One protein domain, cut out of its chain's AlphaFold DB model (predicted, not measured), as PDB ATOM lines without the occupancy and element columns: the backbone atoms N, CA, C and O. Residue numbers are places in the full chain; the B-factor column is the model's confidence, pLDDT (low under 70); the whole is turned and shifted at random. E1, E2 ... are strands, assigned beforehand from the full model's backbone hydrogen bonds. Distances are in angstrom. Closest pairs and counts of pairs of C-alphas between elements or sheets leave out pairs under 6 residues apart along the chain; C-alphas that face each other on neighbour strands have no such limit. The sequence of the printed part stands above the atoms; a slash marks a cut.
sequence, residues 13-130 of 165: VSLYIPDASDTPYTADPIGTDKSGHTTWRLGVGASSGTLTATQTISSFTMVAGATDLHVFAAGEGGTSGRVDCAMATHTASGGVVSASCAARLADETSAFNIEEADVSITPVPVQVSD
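This is residues 13 to 130 of the 165 residues of an uncharacterized protein of Ganoderma sinense ZZ0214-1 (UniProt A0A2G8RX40). The main body is one large, twisted sheet of eight strands, E2 to E9, and a small two-stranded ribbon, E1 with E10, crosses over part of one face of it, making a lopsided sandwich whose sheets are only partly face to face. The long hairpin of E6 and E7 runs along the longest axis, and the short strands E8 and E9 lie one after the other along the far side of E7. The printed part has 118 residues with ten named strands in the order E1 to E10 and no named helix, and the class is all strand. The large sheet is branched at E7 and its neighbours are antiparallel, as are E1 and E10. The whole is compact, with a radius of gyration of the C-alphas of 14.7 A, yet elongated in outline, with spans of 47 by 29 by 28 A.

Begin in the large sheet with E6, residues 79 to 87, and E7, residues 99 to 107. They form a hairpin at 166 degrees, and you will find N 82 and O 104 2.8 A apart, within hydrogen-bond range. On the other side of E6 is E5, residues 68 to 74, with N 71 and O 83 2.8 A apart. Go on to E4, residues 59 to 64, where N 63 and O 70 are 2.8 A apart, then to E3, residues 38 to 44, where N 40 and O 62 are 2.7 A apart. The edge strand E2, residues 25 to 32, follows, with N 28 and O 41 at 2.9 A. Now return to E7: on the side away from E6 are two edge strands in staggered pairing. E8, residues 113 to 115, pairs with residues 104 to 106, with N 105 and O 114 3.1 A apart; E9, residues 119 to 121, pairs with residues 99 to 101, with N 99 and O 121 2.9 A apart. The strands E2 to E8 form a meander, each the antiparallel neighbour of the one before. E9 runs on into E10, residues 124 to 129, across a break of 2 residues, at 57 degrees. E10 is antiparallel to E1, residues 13 to 17, at 142 degrees, with N 15 and O 126 2.8 A apart. This pair and the large sheet form a sandwich, two sheets face to face: their best planes are 23 degrees apart, and the strands of the one stand at 75 degrees to those of the other. The closest C-alphas of E2 and E10 are those of Ala 27 and Val 128, 6.5 A apart. E1 and E4 are only just apart, at 8.3 A.

Find C-alpha 79 at (175.403, 220.172, 384.288); from there E6 runs 26.2 A to C-alpha 87 at (196.701, 233.405, 391.742). E7 covers 25.8 A, E5 20.5 A, E2 20.0 A, E3 19.2 A and E4 15.9 A. E8 and E9 have three residues each. E1 begins at C-alpha 13, at (205.819, 219.744, 392.541), and is 12.5 A long; E10, 16.2 A long, ends at C-alpha 129, at (205.312, 213.350, 391.485).

The two C-alphas farthest apart are those of Ser 93 and Thr 109, at 47.8 A, while those of Val 13 and Asp 130 are 6.7 A apart. The printed part has no cut. The long links are E3 to E4, residues 45 to 58, and E6 to E7, residues 88 to 98. The mean pLDDT of the printed part is 74.5; look for values under 70 in 38 residues, among them 54 to 58, 89 to 97 and 108 to 117.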
ATOM      1  N   VAL A  13     206.373 218.405 392.776       64.31
ATOM      2  CA  VAL A  13     205.819 219.744 392.541       64.31
ATOM      3  C   VAL A  13     204.644 219.988 393.480       64.31
ATOM      4  O   VAL A  13     203.824 219.098 393.710       64.31
ATOM      5  N   SER A  14     204.568 221.198 394.035       66.81
ATOM      6  CA  SER A  14     203.405 221.655 394.797       66.81
ATOM      7  C   SER A  14     202.366 222.213 393.830       66.81
ATOM      8  O   SER A  14     202.629 223.197 393.142       66.81
ATOM      9  N   LEU A  15     201.194 221.590 393.786       72.12
ATOM     10  CA  LEU A  15     200.048 222.021 392.995       72.12
ATOM     11  C   LEU A  15     199.025 222.700 393.901       72.12
ATOM     12  O   LEU A  15     198.552 222.090 394.854       72.12
ATOM     13  N   TYR A  16     198.674 223.946 393.609       75.00
ATOM     14  CA  TYR A  16     197.658 224.668 394.366       75.00
ATOM     15  C   TYR A  16     196.262 224.329 393.845       75.00
ATOM     16  O   TYR A  16     195.958 224.591 392.684       75.00
ATOM     17  N   ILE A  17     195.420 223.749 394.703       76.69
ATOM     18  CA  ILE A  17     194.012 223.478 394.391       76.69
ATOM     19  C   ILE A  17     193.152 224.582 395.021       76.69
ATOM     20  O   ILE A  17     193.307 224.849 396.220       76.69
ATOM     21  N   PRO A  18     192.261 225.232 394.249       69.00
ATOM     22  CA  PRO A  18     191.367 226.278 394.733       69.00
ATOM     23  C   PRO A  18     190.176 225.674 395.491       69.00
ATOM     24  O   PRO A  18     189.022 225.837 395.105       69.00
ATOM     25  N   ASP A  19     190.465 224.939 396.556       72.69
ATOM     26  CA  ASP A  19     189.466 224.348 397.430       72.69
ATOM     27  C   ASP A  19     189.825 224.639 398.888       72.69
ATOM     28  O   ASP A  19     190.980 224.521 399.292       72.69
ATOM     29  N   ALA A  20     188.822 225.044 399.661       61.22
ATOM     30  CA  ALA A  20     188.938 225.283 401.095       61.22
ATOM     31  C   ALA A  20     188.440 224.087 401.925       61.22
ATOM     32  O   ALA A  20     188.411 224.168 403.153       61.22
ATOM     33  N   SER A  21     187.999 223.005 401.277       69.94
ATOM     34  CA  SER A  21     187.508 221.816 401.958       69.94
ATOM     35  C   SER A  21     188.646 220.883 402.385       69.94
ATOM     36  O   SER A  21     189.679 220.773 401.727       69.94
ATOM     37  N   ASP A  22     188.432 220.144 403.476       71.06
ATOM     38  CA  ASP A  22     189.336 219.092 403.965       71.06
ATOM     39  C   ASP A  22     189.261 217.810 403.106       71.06
ATOM     40  O   ASP A  22     189.303 216.684 403.614       71.06
ATOM     41  N   THR A  23     189.078 217.947 401.794       78.75
ATOM     42  CA  THR A  23     188.946 216.818 400.873       78.75
ATOM     43  C   THR A  23     190.330 216.341 400.432       78.75
ATOM     44  O   THR A  23     191.149 217.143 399.984       78.75
ATOM     45  N   PRO A  24     190.638 215.037 400.526       76.81
ATOM     46  CA  PRO A  24     191.861 214.502 399.952       76.81
ATOM     47  C   PRO A  24     191.749 214.455 398.424       76.81
ATOM     48  O   PRO A  24     190.767 213.947 397.875       76.81
ATOM     49  N   TYR A  25     192.795 214.913 397.735       79.06
ATOM     50  CA  TYR A  25     192.878 214.919 396.274       79.06
ATOM     51  C   TYR A  25     194.039 214.068 395.766       79.06
ATOM     52  O   TYR A  25     195.124 214.051 396.347       79.06
ATOM     53  N   THR A  26     193.818 213.395 394.641       81.94
ATOM     54  CA  THR A  26     194.883 212.927 393.746       81.94
ATOM     55  C   THR A  26     195.002 213.891 392.574       81.94
ATOM     56  O   THR A  26     194.012 214.497 392.164       81.94
ATOM     57  N   ALA A  27     196.213 214.042 392.042       83.06
ATOM     58  CA  ALA A  27     196.477 214.875 390.882       83.06
ATOM     59  C   ALA A  27     197.404 214.137 389.916       83.06
ATOM     60  O   ALA A  27     198.554 213.862 390.246       83.06
ATOM     61  N   ASP A  28     196.902 213.841 388.721       84.81
ATOM     62  CA  ASP A  28     197.660 213.178 387.663       84.81
ATOM     63  C   ASP A  28     197.964 214.185 386.541       84.81
ATOM     64  O   ASP A  28     197.022 214.721 385.943       84.81
ATOM     65  N   PRO A  29     199.237 214.459 386.204       84.88
ATOM     66  CA  PRO A  29     199.561 215.330 385.078       84.88
ATOM     67  C   PRO A  29     199.207 214.647 383.753       84.88
ATOM     68  O   PRO A  29     199.612 213.513 383.496       84.88
ATOM     69  N   ILE A  30     198.487 215.357 382.884       87.06
ATOM     70  CA  ILE A  30     198.193 214.932 381.508       87.06
ATOM     71  C   ILE A  30     199.268 215.465 380.554       87.06
ATOM     72  O   ILE A  30     199.753 214.738 379.688       87.06
ATOM     73  N   GLY A  31     199.658 216.732 380.716       81.19
ATOM     74  CA  GLY A  31     200.684 217.367 379.895       81.19
ATOM     75  C   GLY A  31     200.747 218.878 380.079       81.19
ATOM     76  O   GLY A  31     199.845 219.476 380.663       81.19
ATOM     77  N   THR A  32     201.812 219.486 379.564       85.81
ATOM     78  CA  THR A  32     202.031 220.937 379.593       85.81
ATOM     79  C   THR A  32     202.004 221.480 378.172       85.81
ATOM     80  O   THR A  32     202.636 220.916 377.274       85.81
ATOM     81  N   ASP A  33     201.258 222.557 377.950       82.62
ATOM     82  CA  ASP A  33     201.193 223.208 376.650       82.62
ATOM     83  C   ASP A  33     202.374 224.169 376.414       82.62
ATOM     84  O   ASP A  33     203.234 224.392 377.267       82.62
ATOM     85  N   LYS A  34     202.429 224.766 375.219       82.19
ATOM     86  CA  LYS A  34     203.513 225.688 374.830       82.19
ATOM     87  C   LYS A  34     203.505 227.014 375.593       82.19
ATOM     88  O   LYS A  34     204.494 227.737 375.531       82.19
ATOM     89  N   SER A  35     202.398 227.347 376.250       83.88
ATOM     90  CA  SER A  35     202.273 228.537 377.090       83.88
ATOM     91  C   SER A  35     202.678 228.282 378.544       83.88
ATOM     92  O   SER A  35     202.740 229.223 379.325       83.88
ATOM     93  N   GLY A  36     203.020 227.035 378.889       79.88
ATOM     94  CA  GLY A  36     203.460 226.649 380.228       79.88
ATOM     95  C   GLY A  36     202.320 226.230 381.154       79.88
ATOM     96  O   GLY A  36     202.578 225.950 382.323       79.88
ATOM     97  N   HIS A  37     201.084 226.138 380.653       85.25
ATOM     98  CA  HIS A  37     199.965 225.633 381.440       85.25
ATOM     99  C   HIS A  37     199.996 224.117 381.467       85.25
ATOM    100  O   HIS A  37     200.136 223.463 380.432       85.25
ATOM    101  N   THR A  38     199.840 223.547 382.655       86.69
ATOM    102  CA  THR A  38     199.780 222.099 382.837       86.69
ATOM    103  C   THR A  38     198.345 221.662 383.061       86.69
ATOM    104  O   THR A  38     197.661 222.178 383.941       86.69
ATOM    105  N   THR A  39     197.889 220.699 382.264       88.75
ATOM    106  CA  THR A  39     196.609 220.024 382.458       88.75
ATOM    107  C   THR A  39     196.782 218.860 383.427       88.75
ATOM    108  O   THR A  39     197.642 218.000 383.235       88.75
ATOM    109  N   TRP A  40     195.923 218.818 384.436       88.00
ATOM    110  CA  TRP A  40     195.857 217.819 385.488       88.00
ATOM    111  C   TRP A  40     194.475 217.178 385.496       88.00
ATOM    112  O   TRP A  40     193.458 217.856 385.335       88.00
ATOM    113  N   ARG A  41     194.430 215.872 385.743       87.62
ATOM    114  CA  ARG A  41     193.212 215.197 386.179       87.62
ATOM    115  C   ARG A  41     193.234 215.135 387.697       87.62
ATOM    116  O   ARG A  41     194.139 214.532 388.269       87.62
ATOM    117  N   LEU A  42     192.245 215.750 388.329       85.38
ATOM    118  CA  LEU A  42     192.041 215.670 389.765       85.38
ATOM    119  C   LEU A  42     190.999 214.599 390.077       85.38
ATOM    120  O   LEU A  42     189.990 214.472 389.380       85.38
ATOM    121  N   GLY A  43     191.264 213.813 391.112       81.62
ATOM    122  CA  GLY A  43     190.387 212.747 391.578       81.62
ATOM    123  C   GLY A  43     190.347 212.678 393.098       81.62
ATOM    124  O   GLY A  43     191.048 213.416 393.794       81.62
ATOM    125  N   VAL A  44     189.532 211.763 393.618       81.31
ATOM    126  CA  VAL A  44     189.454 211.518 395.061       81.31
ATOM    127  C   VAL A  44     190.767 210.902 395.541       81.31
ATOM    128  O   VAL A  44     191.263 209.926 394.975       81.31
ATOM    129  N   GLY A  45     191.362 211.509 396.562       76.00
ATOM    130  CA  GLY A  45     192.554 210.999 397.226       76.00
ATOM    131  C   GLY A  45     192.232 210.071 398.394       76.00
ATOM    132  O   GLY A  45     191.088 209.920 398.814       76.00
ATOM    133  N   ALA A  46     193.275 209.457 398.948       75.25
ATOM    134  CA  ALA A  46     193.159 208.728 400.204       75.25
ATOM    135  C   ALA A  46     193.145 209.712 401.381       75.25
ATOM    136  O   ALA A  46     193.967 210.630 401.435       75.25
ATOM    137  N   SER A  47     192.238 209.506 402.335       78.00
ATOM    138  CA  SER A  47     192.190 210.319 403.549       78.00
ATOM    139  C   SER A  47     193.488 210.205 404.348       78.00
ATOM    140  O   SER A  47     194.030 209.112 404.523       78.00
ATOM    141  N   SER A  48     193.981 211.334 404.851       67.19
ATOM    142  CA  SER A  48     195.200 211.398 405.659       67.19
ATOM    143  C   SER A  48     195.206 212.660 406.517       67.19
ATOM    144  O   SER A  48     194.889 213.747 406.036       67.19
ATOM    145  N   GLY A  49     195.586 212.534 407.791       75.44
ATOM    146  CA  GLY A  49     195.590 213.667 408.720       75.44
ATOM    147  C   GLY A  49     194.201 214.300 408.856       75.44
ATOM    148  O   GLY A  49     193.240 213.608 409.186       75.44
ATOM    149  N   THR A  50     194.100 215.609 408.607       73.12
ATOM    150  CA  THR A  50     192.828 216.357 408.628       73.12
ATOM    151  C   THR A  50     192.005 216.182 407.351       73.12
ATOM    152  O   THR A  50     190.809 216.456 407.369       73.12
ATOM    153  N   LEU A  51     192.601 215.665 406.268       72.31
ATOM    154  CA  LEU A  51     191.937 215.485 404.979       72.31
ATOM    155  C   LEU A  51     191.044 214.240 405.012       72.31
ATOM    156  O   LEU A  51     191.496 213.122 404.757       72.31
ATOM    157  N   THR A  52     189.779 214.424 405.376       75.25
ATOM    158  CA  THR A  52     188.815 213.336 405.620       75.25
ATOM    159  C   THR A  52     187.468 213.548 404.937       75.25
ATOM    160  O   THR A  52     186.638 212.636 404.938       75.25
ATOM    161  N   ALA A  53     187.237 214.717 404.331       72.69
ATOM    162  CA  ALA A  53     185.972 215.009 403.678       72.69
ATOM    163  C   ALA A  53     185.765 214.088 402.466       72.69
ATOM    164  O   ALA A  53     186.684 213.800 401.698       72.69
ATOM    165  N   THR A  54     184.541 213.583 402.316       68.62
ATOM    166  CA  THR A  54     184.177 212.704 401.200       68.62
ATOM    167  C   THR A  54     183.692 213.550 400.034       68.62
ATOM    168  O   THR A  54     182.739 214.312 400.176       68.62
ATOM    169  N   GLN A  55     184.317 213.386 398.870       67.50
ATOM    170  CA  GLN A  55     183.868 214.040 397.648       67.50
ATOM    171  C   GLN A  55     182.909 213.141 396.869       67.50
ATOM    172  O   GLN A  55     183.133 211.939 396.746       67.50
ATOM    173  N   THR A  56     181.853 213.741 396.323       61.59
ATOM    174  CA  THR A  56     180.861 213.027 395.495       61.59
ATOM    175  C   THR A  56     181.206 213.092 394.001       61.59
ATOM    176  O   THR A  56     180.718 212.283 393.218       61.59
ATOM    177  N   ILE A  57     182.077 214.023 393.592       63.66
ATOM    178  CA  ILE A  57     182.513 214.166 392.200       63.66
ATOM    179  C   ILE A  57     183.677 213.203 391.944       63.66
ATOM    180  O   ILE A  57     184.671 213.196 392.668       63.66
ATOM    181  N   SER A  58     183.538 212.368 390.915       65.81
ATOM    182  CA  SER A  58     184.479 211.282 390.609       65.81
ATOM    183  C   SER A  58     185.815 211.779 390.054       65.81
ATOM    184  O   SER A  58     186.860 211.203 390.360       65.81
ATOM    185  N   SER A  59     185.794 212.841 389.245       78.69
ATOM    186  CA  SER A  59     186.993 213.518 388.749       78.69
ATOM    187  C   SER A  59     186.661 214.866 388.118       78.69
ATOM    188  O   SER A  59     185.548 215.080 387.637       78.69
ATOM    189  N   PHE A  60     187.648 215.752 388.067       85.50
ATOM    190  CA  PHE A  60     187.567 217.016 387.346       85.50
ATOM    191  C   PHE A  60     188.904 217.341 386.678       85.50
ATOM    192  O   PHE A  60     189.958 216.816 387.041       85.50
ATOM    193  N   THR A  61     188.852 218.168 385.640       90.25
ATOM    194  CA  THR A  61     190.036 218.591 384.889       90.25
ATOM    195  C   THR A  61     190.469 219.955 385.379       90.25
ATOM    196  O   THR A  61     189.641 220.841 385.561       90.25
ATOM    197  N   MET A  62     191.768 220.144 385.562       89.19
ATOM    198  CA  MET A  62     192.333 221.417 385.973       89.19
ATOM    199  C   MET A  62     193.463 221.822 385.039       89.19
ATOM    200  O   MET A  62     194.307 221.007 384.691       89.19
ATOM    201  N   VAL A  63     193.501 223.085 384.641       90.19
ATOM    202  CA  VAL A  63     194.580 223.679 383.856       90.19
ATOM    203  C   VAL A  63     195.221 224.746 384.727       90.19
ATOM    204  O   VAL A  63     194.555 225.703 385.098       90.19
ATOM    205  N   ALA A  64     196.484 224.556 385.095       86.62
ATOM    206  CA  ALA A  64     197.195 225.441 386.010       86.62
ATOM    207  C   ALA A  64     198.378 226.112 385.306       86.62
ATOM    208  O   ALA A  64     199.240 225.425 384.746       86.62
ATOM    209  N   GLY A  65     198.406 227.440 385.354       83.50
ATOM    210  CA  GLY A  65     199.520 228.295 384.966       83.50
ATOM    211  C   GLY A  65     200.290 228.810 386.184       83.50
ATOM    212  O   GLY A  65     200.031 228.438 387.329       83.50
ATOM    213  N   ALA A  66     201.261 229.692 385.944       79.25
ATOM    214  CA  ALA A  66     202.042 230.305 387.023       79.25
ATOM    215  C   ALA A  66     201.223 231.311 387.856       79.25
ATOM    216  O   ALA A  66     201.549 231.561 389.016       79.25
ATOM    217  N   THR A  67     200.191 231.906 387.255       82.19
ATOM    218  CA  THR A  67     199.414 233.020 387.825       82.19
ATOM    219  C   THR A  67     197.911 232.815 387.757       82.19
ATOM    220  O   THR A  67     197.147 233.676 388.179       82.19
ATOM    221  N   ASP A  68     197.471 231.697 387.208       84.94
ATOM    222  CA  ASP A  68     196.079 231.454 386.875       84.94
ATOM    223  C   ASP A  68     195.791 229.958 386.913       84.94
ATOM    224  O   ASP A  68     196.694 229.116 386.845       84.94
ATOM    225  N   LEU A  69     194.518 229.639 387.102       86.88
ATOM    226  CA  LEU A  69     194.059 228.272 387.202       86.88
ATOM    227  C   LEU A  69     192.600 228.163 386.770       86.88
ATOM    228  O   LEU A  69     191.762 228.979 387.147       86.88
ATOM    229  N   HIS A  70     192.299 227.115 386.017       89.12
ATOM    230  CA  HIS A  70     190.972 226.830 385.495       89.12
ATOM    231  C   HIS A  70     190.562 225.412 385.872       89.12
ATOM    232  O   HIS A  70     191.263 224.459 385.539       89.12
ATOM    233  N   VAL A  71     189.424 225.255 386.540       87.56
ATOM    234  CA  VAL A  71     188.839 223.954 386.884       87.56
ATOM    235  C   VAL A  71     187.585 223.729 386.056       87.56
ATOM    236  O   VAL A  71     186.761 224.627 385.924       87.56
ATOM    237  N   PHE A  72     187.428 222.515 385.541       87.69
ATOM    238  CA  PHE A  72     186.273 222.061 384.783       87.69
ATOM    239  C   PHE A  72     185.760 220.752 385.373       87.69
ATOM    240  O   PHE A  72     186.482 219.752 385.414       87.69
ATOM    241  N   ALA A  73     184.499 220.741 385.786       82.56
ATOM    242  CA  ALA A  73     183.803 219.554 386.254       82.56
ATOM    243  C   ALA A  73     182.560 219.318 385.392       82.56
ATOM    244  O   ALA A  73     181.788 220.240 385.142       82.56
ATOM    245  N   ALA A  74     182.357 218.080 384.954       77.56
ATOM    246  CA  ALA A  74     181.086 217.651 384.386       77.56
ATOM    247  C   ALA A  74     180.287 216.960 385.495       77.56
ATOM    248  O   ALA A  74     180.748 215.980 386.080       77.56
ATOM    249  N   GLY A  75     179.120 217.510 385.810       68.88
ATOM    250  CA  GLY A  75     178.127 216.892 386.676       68.88
ATOM    251  C   GLY A  75     177.265 215.889 385.913       68.88
ATOM    252  O   GLY A  75     177.239 215.845 384.681       68.88
ATOM    253  N   GLU A  76     176.534 215.064 386.658       67.50
ATOM    254  CA  GLU A  76     175.526 214.187 386.069       67.50
ATOM    255  C   GLU A  76     174.366 215.012 385.484       67.50
ATOM    256  O   GLU A  76     174.017 216.070 386.003       67.50
ATOM    257  N   GLY A  77     173.760 214.529 384.395       69.94
ATOM    258  CA  GLY A  77     172.564 215.150 383.811       69.94
ATOM    259  C   GLY A  77     172.796 216.352 382.886       69.94
ATOM    260  O   GLY A  77     171.823 217.006 382.534       69.94
ATOM    261  N   GLY A  78     174.034 216.617 382.448       70.00
ATOM    262  CA  GLY A  78     174.342 217.729 381.531       70.00
ATOM    263  C   GLY A  78     174.673 219.048 382.238       70.00
ATOM    264  O   GLY A  78     174.773 220.095 381.605       70.00
ATOM    265  N   THR A  79     174.884 219.018 383.552       74.25
ATOM    266  CA  THR A  79     175.403 220.172 384.288       74.25
ATOM    267  C   THR A  79     176.929 220.215 384.177       74.25
ATOM    268  O   THR A  79     177.604 219.193 384.270       74.25
ATOM    269  N   SER A  80     177.506 221.399 384.006       81.38
ATOM    270  CA  SER A  80     178.947 221.638 384.005       81.38
ATOM    271  C   SER A  80     179.293 222.778 384.956       81.38
ATOM    272  O   SER A  80     178.565 223.762 385.076       81.38
ATOM    273  N   GLY A  81     180.400 222.620 385.670       82.06
ATOM    274  CA  GLY A  81     180.975 223.626 386.546       82.06
ATOM    275  C   GLY A  81     182.315 224.083 385.996       82.06
ATOM    276  O   GLY A  81     183.134 223.265 385.569       82.06
ATOM    277  N   ARG A  82     182.547 225.389 386.031       84.88
ATOM    278  CA  ARG A  82     183.832 226.003 385.727       84.88
ATOM    279  C   ARG A  82     184.228 226.932 386.860       84.88
ATOM    280  O   ARG A  82     183.406 227.719 387.313       84.88
ATOM    281  N   VAL A  83     185.480 226.864 387.288       85.50
ATOM    282  CA  VAL A  83     186.057 227.830 388.226       85.50
ATOM    283  C   VAL A  83     187.294 228.430 387.587       85.50
ATOM    284  O   VAL A  83     188.173 227.699 387.137       85.50
ATOM    285  N   ASP A  84     187.352 229.752 387.539       87.69
ATOM    286  CA  ASP A  84     188.481 230.509 387.016       87.69
ATOM    287  C   ASP A  84     189.110 231.292 388.166       87.69
ATOM    288  O   ASP A  84     188.436 232.089 388.813       87.69
ATOM    289  N   CYS A  85     190.392 231.058 388.430       84.19
ATOM    290  CA  CYS A  85     191.123 231.674 389.526       84.19
ATOM    291  C   CYS A  85     192.331 232.456 389.016       84.19
ATOM    292  O   CYS A  85     193.127 231.940 388.233       84.19
ATOM    293  N   ALA A  86     192.522 233.665 389.538       85.50
ATOM    294  CA  ALA A  86     193.779 234.396 389.458       85.50
ATOM    295  C   ALA A  86     194.577 234.160 390.746       85.50
ATOM    296  O   ALA A  86     194.099 234.451 391.844       85.50
ATOM    297  N   MET A  87     195.793 233.632 390.621       78.50
ATOM    298  CA  MET A  87     196.701 233.405 391.742       78.50
ATOM    299  C   MET A  87     197.644 234.593 391.907       78.50
ATOM    300  O   MET A  87     198.342 234.996 390.974       78.50
ATOM    301  N   ALA A  88     197.728 235.127 393.124       71.81
ATOM    302  CA  ALA A  88     198.797 236.050 393.464       71.81
ATOM    303  C   ALA A  88     200.128 235.281 393.451       71.81
ATOM    304  O   ALA A  88     200.317 234.337 394.220       71.81
ATOM    305  N   THR A  89     201.060 235.676 392.579       60.03
ATOM    306  CA  THR A  89     202.417 235.117 392.573       60.03
ATOM    307  C   THR A  89     203.056 235.283 393.943       60.03
ATOM    308  O   THR A  89     202.892 236.336 394.566       60.03
ATOM    309  N   HIS A  90     203.834 234.287 394.378       53.31
ATOM    310  CA  HIS A  90     204.627 234.368 395.601       53.31
ATOM    311  C   HIS A  90     205.304 235.737 395.723       53.31
ATOM    312  O   HIS A  90     206.146 236.112 394.906       53.31
ATOM    313  N   THR A  91     204.990 236.468 396.790       49.59
ATOM    314  CA  THR A  91     205.944 237.453 397.283       49.59
ATOM    315  C   THR A  91     207.136 236.663 397.813       49.59
ATOM    316  O   THR A  91     206.970 235.688 398.549       49.59
ATOM    317  N   ALA A  92     208.353 237.063 397.434       44.19
ATOM    318  CA  ALA A  92     209.610 236.422 397.838       44.19
ATOM    319  C   ALA A  92     209.798 236.289 399.372       44.19
ATOM    320  O   ALA A  92     210.762 235.689 399.835       44.19
ATOM    321  N   SER A  93     208.874 236.836 400.164       53.56
ATOM    322  CA  SER A  93     208.816 236.836 401.622       53.56
ATOM    323  C   SER A  93     208.075 235.647 402.256       53.56
ATOM    324  O   SER A  93     207.844 235.680 403.461       53.56
ATOM    325  N   GLY A  94     207.680 234.611 401.504       54.19
ATOM    326  CA  GLY A  94     206.989 233.446 402.086       54.19
ATOM    327  C   GLY A  94     205.557 233.745 402.549       54.19
ATOM    328  O   GLY A  94     205.055 233.102 403.469       54.19
ATOM    329  N   GLY A  95     204.914 234.744 401.934       58.94
ATOM    330  CA  GLY A  95     203.509 235.059 402.177       58.94
ATOM    331  C   GLY A  95     202.581 233.925 401.736       58.94
ATOM    332  O   GLY A  95     202.917 233.135 400.852       58.94
ATOM    333  N   VAL A  96     201.406 233.857 402.363       63.19
ATOM    334  CA  VAL A  96     200.337 232.923 401.988       63.19
ATOM    335  C   VAL A  96     199.904 233.218 400.550       63.19
ATOM    336  O   VAL A  96     199.637 234.371 400.212       63.19
ATOM    337  N   VAL A  97     199.848 232.186 399.705       69.25
ATOM    338  CA  VAL A  97     199.292 232.307 398.351       69.25
ATOM    339  C   VAL A  97     197.792 232.554 398.481       69.25
ATOM    340  O   VAL A  97     197.095 231.794 399.147       69.25
ATOM    341  N   SER A  98     197.306 233.623 397.858       75.25
ATOM    342  CA  SER A  98     195.880 233.932 397.757       75.25
ATOM    343  C   SER A  98     195.426 233.765 396.314       75.25
ATOM    344  O   SER A  98     196.127 234.202 395.397       75.25
ATOM    345  N   ALA A  99     194.246 233.191 396.117       78.50
ATOM    346  CA  ALA A  99     193.587 233.146 394.820       78.50
ATOM    347  C   ALA A  99     192.254 233.893 394.874       78.50
ATOM    348  O   ALA A  99     191.525 233.778 395.856       78.50
ATOM    349  N   SER A 100     191.946 234.642 393.817       82.88
ATOM    350  CA  SER A 100     190.624 235.221 393.574       82.88
ATOM    351  C   SER A 100     189.928 234.382 392.514       82.88
ATOM    352  O   SER A 100     190.459 234.267 391.411       82.88
ATOM    353  N   CYS A 101     188.799 233.769 392.862       81.94
ATOM    354  CA  CYS A 101     188.129 232.780 392.021       81.94
ATOM    355  C   CYS A 101     186.680 233.159 391.719       81.94
ATOM    356  O   CYS A 101     185.934 233.490 392.640       81.94
ATOM    357  N   ALA A 102     186.276 233.002 390.460       82.81
ATOM    358  CA  ALA A 102     184.895 233.101 390.005       82.81
ATOM    359  C   ALA A 102     184.393 231.719 389.565       82.81
ATOM    360  O   ALA A 102     185.050 231.035 388.776       82.81
ATOM    361  N   ALA A 103     183.226 231.312 390.065       82.31
ATOM    362  CA  ALA A 103     182.595 230.044 389.712       82.31
ATOM    363  C   ALA A 103     181.400 230.268 388.781       82.31
ATOM    364  O   ALA A 103     180.636 231.223 388.926       82.31
ATOM    365  N   ARG A 104     181.248 229.367 387.812       80.94
ATOM    366  CA  ARG A 104     180.168 229.345 386.830       80.94
ATOM    367  C   ARG A 104     179.575 227.947 386.788       80.94
ATOM    368  O   ARG A 104     180.293 226.988 386.510       80.94
ATOM    369  N   LEU A 105     178.274 227.832 387.026       79.19
ATOM    370  CA  LEU A 105     177.529 226.597 386.786       79.19
ATOM    371  C   LEU A 105     176.614 226.801 385.585       79.19
ATOM    372  O   LEU A 105     175.863 227.774 385.554       79.19
ATOM    373  N   ALA A 106     176.672 225.878 384.630       75.94
ATOM    374  CA  ALA A 106     175.833 225.868 383.440       75.94
ATOM    375  C   ALA A 106     175.142 224.512 383.287       75.94
ATOM    376  O   ALA A 106     175.759 223.473 383.511       75.94
ATOM    377  N   ASP A 107     173.883 224.520 382.862       74.69
ATOM    378  CA  ASP A 107     173.149 223.316 382.464       74.69
ATOM    379  C   ASP A 107     172.888 223.317 380.949       74.69
ATOM    380  O   ASP A 107     172.539 224.358 380.380       74.69
ATOM    381  N   GLU A 108     173.042 222.166 380.283       63.34
ATOM    382  CA  GLU A 108     172.881 222.049 378.822       63.34
ATOM    383  C   GLU A 108     171.480 222.460 378.318       63.34
ATOM    384  O   GLU A 108     171.322 222.801 377.144       63.34
ATOM    385  N   THR A 109     170.467 222.556 379.192       59.16
ATOM    386  CA  THR A 109     169.142 223.098 378.833       59.16
ATOM    387  C   THR A 109     169.075 224.633 378.734       59.16
ATOM    388  O   THR A 109     168.008 225.192 378.481       59.16
ATOM    389  N   SER A 110     170.213 225.337 378.831       54.34
ATOM    390  CA  SER A 110     170.397 226.773 378.523       54.34
ATOM    391  C   SER A 110     169.668 227.781 379.429       54.34
ATOM    392  O   SER A 110     169.817 228.987 379.234       54.34
ATOM    393  N   ALA A 111     168.902 227.336 380.429       53.81
ATOM    394  CA  ALA A 111     168.090 228.220 381.275       53.81
ATOM    395  C   ALA A 111     168.757 228.632 382.600       53.81
ATOM    396  O   ALA A 111     168.219 229.480 383.313       53.81
ATOM    397  N   PHE A 112     169.910 228.054 382.945       53.00
ATOM    398  CA  PHE A 112     170.523 228.235 384.257       53.00
ATOM    399  C   PHE A 112     172.019 228.524 384.136       53.00
ATOM    400  O   PHE A 112     172.800 227.647 383.779       53.00
ATOM    401  N   ASN A 113     172.389 229.772 384.426       59.84
ATOM    402  CA  ASN A 113     173.767 230.204 384.619       59.84
ATOM    403  C   ASN A 113     173.837 230.892 385.983       59.84
ATOM    404  O   ASN A 113     173.222 231.944 386.164       59.84
ATOM    405  N   ILE A 114     174.547 230.296 386.940       61.62
ATOM    406  CA  ILE A 114     174.918 230.989 388.177       61.62
ATOM    407  C   ILE A 114     176.364 231.432 388.027       61.62
ATOM    408  O   ILE A 114     177.237 230.597 387.791       61.62
ATOM    409  N   GLU A 115     176.595 232.733 388.173       69.69
ATOM    410  CA  GLU A 115     177.922 233.301 388.385       69.69
ATOM    411  C   GLU A 115     178.043 233.682 389.858       69.69
ATOM    412  O   GLU A 115     177.255 234.485 390.365       69.69
ATOM    413  N   GLU A 116     179.013 233.096 390.551       66.00
ATOM    414  CA  GLU A 116     179.373 233.524 391.899       66.00
ATOM    415  C   GLU A 116     180.447 234.614 391.828       66.00
ATOM    416  O   GLU A 116     181.332 234.583 390.970       66.00
ATOM    417  N   ALA A 117     180.339 235.600 392.722       66.94
ATOM    418  CA  ALA A 117     181.292 236.701 392.816       66.94
ATOM    419  C   ALA A 117     182.691 236.202 393.202       66.94
ATOM    420  O   ALA A 117     182.823 235.153 393.829       66.94
ATOM    421  N   ASP A 118     183.721 236.991 392.881       71.81
ATOM    422  CA  ASP A 118     185.106 236.665 393.213       71.81
ATOM    423  C   ASP A 118     185.286 236.404 394.716       71.81
ATOM    424  O   ASP A 118     185.131 237.302 395.551       71.81
ATOM    425  N   VAL A 119     185.653 235.170 395.061       69.69
ATOM    426  CA  VAL A 119     186.000 234.786 396.433       69.69
ATOM    427  C   VAL A 119     187.513 234.712 396.565       69.69
ATOM    428  O   VAL A 119     188.196 234.118 395.730       69.69
ATOM    429  N   SER A 120     188.043 235.304 397.638       74.00
ATOM    430  CA  SER A 120     189.442 235.126 398.024       74.00
ATOM    431  C   SER A 120     189.593 233.848 398.842       74.00
ATOM    432  O   SER A 120     189.018 233.738 399.924       74.00
ATOM    433  N   ILE A 121     190.410 232.916 398.361       72.69
ATOM    434  CA  ILE A 121     190.703 231.650 399.038       72.69
ATOM    435  C   ILE A 121     192.210 231.454 399.214       72.69
ATOM    436  O   ILE A 121     193.017 232.025 398.477       72.69
ATOM    437  N   THR A 122     192.579 230.619 400.182       75.31
ATOM    438  CA  THR A 122     193.953 230.138 400.363       75.31
ATOM    439  C   THR A 122     194.058 228.753 399.732       75.31
ATOM    440  O   THR A 122     193.480 227.815 400.281       75.31
ATOM    441  N   PRO A 123     194.756 228.595 398.597       69.00
ATOM    442  CA  PRO A 123     194.841 227.306 397.928       69.00
ATOM    443  C   PRO A 123     195.637 226.286 398.747       69.00
ATOM    444  O   PRO A 123     196.619 226.630 399.414       69.00
ATOM    445  N   VAL A 124     195.262 225.012 398.643       70.69
ATOM    446  CA  VAL A 124     195.944 223.914 399.343       70.69
ATOM    447  C   VAL A 124     197.041 223.329 398.447       70.69
ATOM    448  O   VAL A 124     196.753 222.988 397.298       70.69
ATOM    449  N   PRO A 125     198.293 223.195 398.929       70.56
ATOM    450  CA  PRO A 125     199.358 222.567 398.160       70.56
ATOM    451  C   PRO A 125     199.222 221.039 398.185       70.56
ATOM    452  O   PRO A 125     199.304 220.406 399.237       70.56
ATOM    453  N   VAL A 126     199.103 220.432 397.011       70.75
ATOM    454  CA  VAL A 126     199.163 218.983 396.810       70.75
ATOM    455  C   VAL A 126     200.535 218.613 396.273       70.75
ATOM    456  O   VAL A 126     201.016 219.205 395.312       70.75
ATOM    457  N   GLN A 127     201.182 217.643 396.915       70.12
ATOM    458  CA  GLN A 127     202.458 217.109 396.451       70.12
ATOM    459  C   GLN A 127     202.203 216.134 395.307       70.12
ATOM    460  O   GLN A 127     201.519 215.128 395.496       70.12
ATOM    461  N   VAL A 128     202.762 216.423 394.137       67.12
ATOM    462  CA  VAL A 128     202.612 215.573 392.957       67.12
ATOM    463  C   VAL A 128     203.977 215.136 392.466       67.12
ATOM    464  O   VAL A 128     204.892 215.948 392.351       67.12
ATOM    465  N   SER A 129     204.124 213.848 392.170       61.44
ATOM    466  CA  SER A 129     205.312 213.350 391.485       61.44
ATOM    467  C   SER A 129     205.309 213.851 390.043       61.44
ATOM    468  O   SER A 129     204.365 213.585 389.295       61.44
ATOM    469  N   ASP A 130     206.374 214.534 389.632       56.28
ATOM    470  CA  ASP A 130     206.679 214.750 388.226       56.28
ATOM    471  C   ASP A 130     206.931 213.363 387.614       56.28
ATOM    472  O   ASP A 130     207.974 212.743 387.767       56.28
TER     473      ASP A 130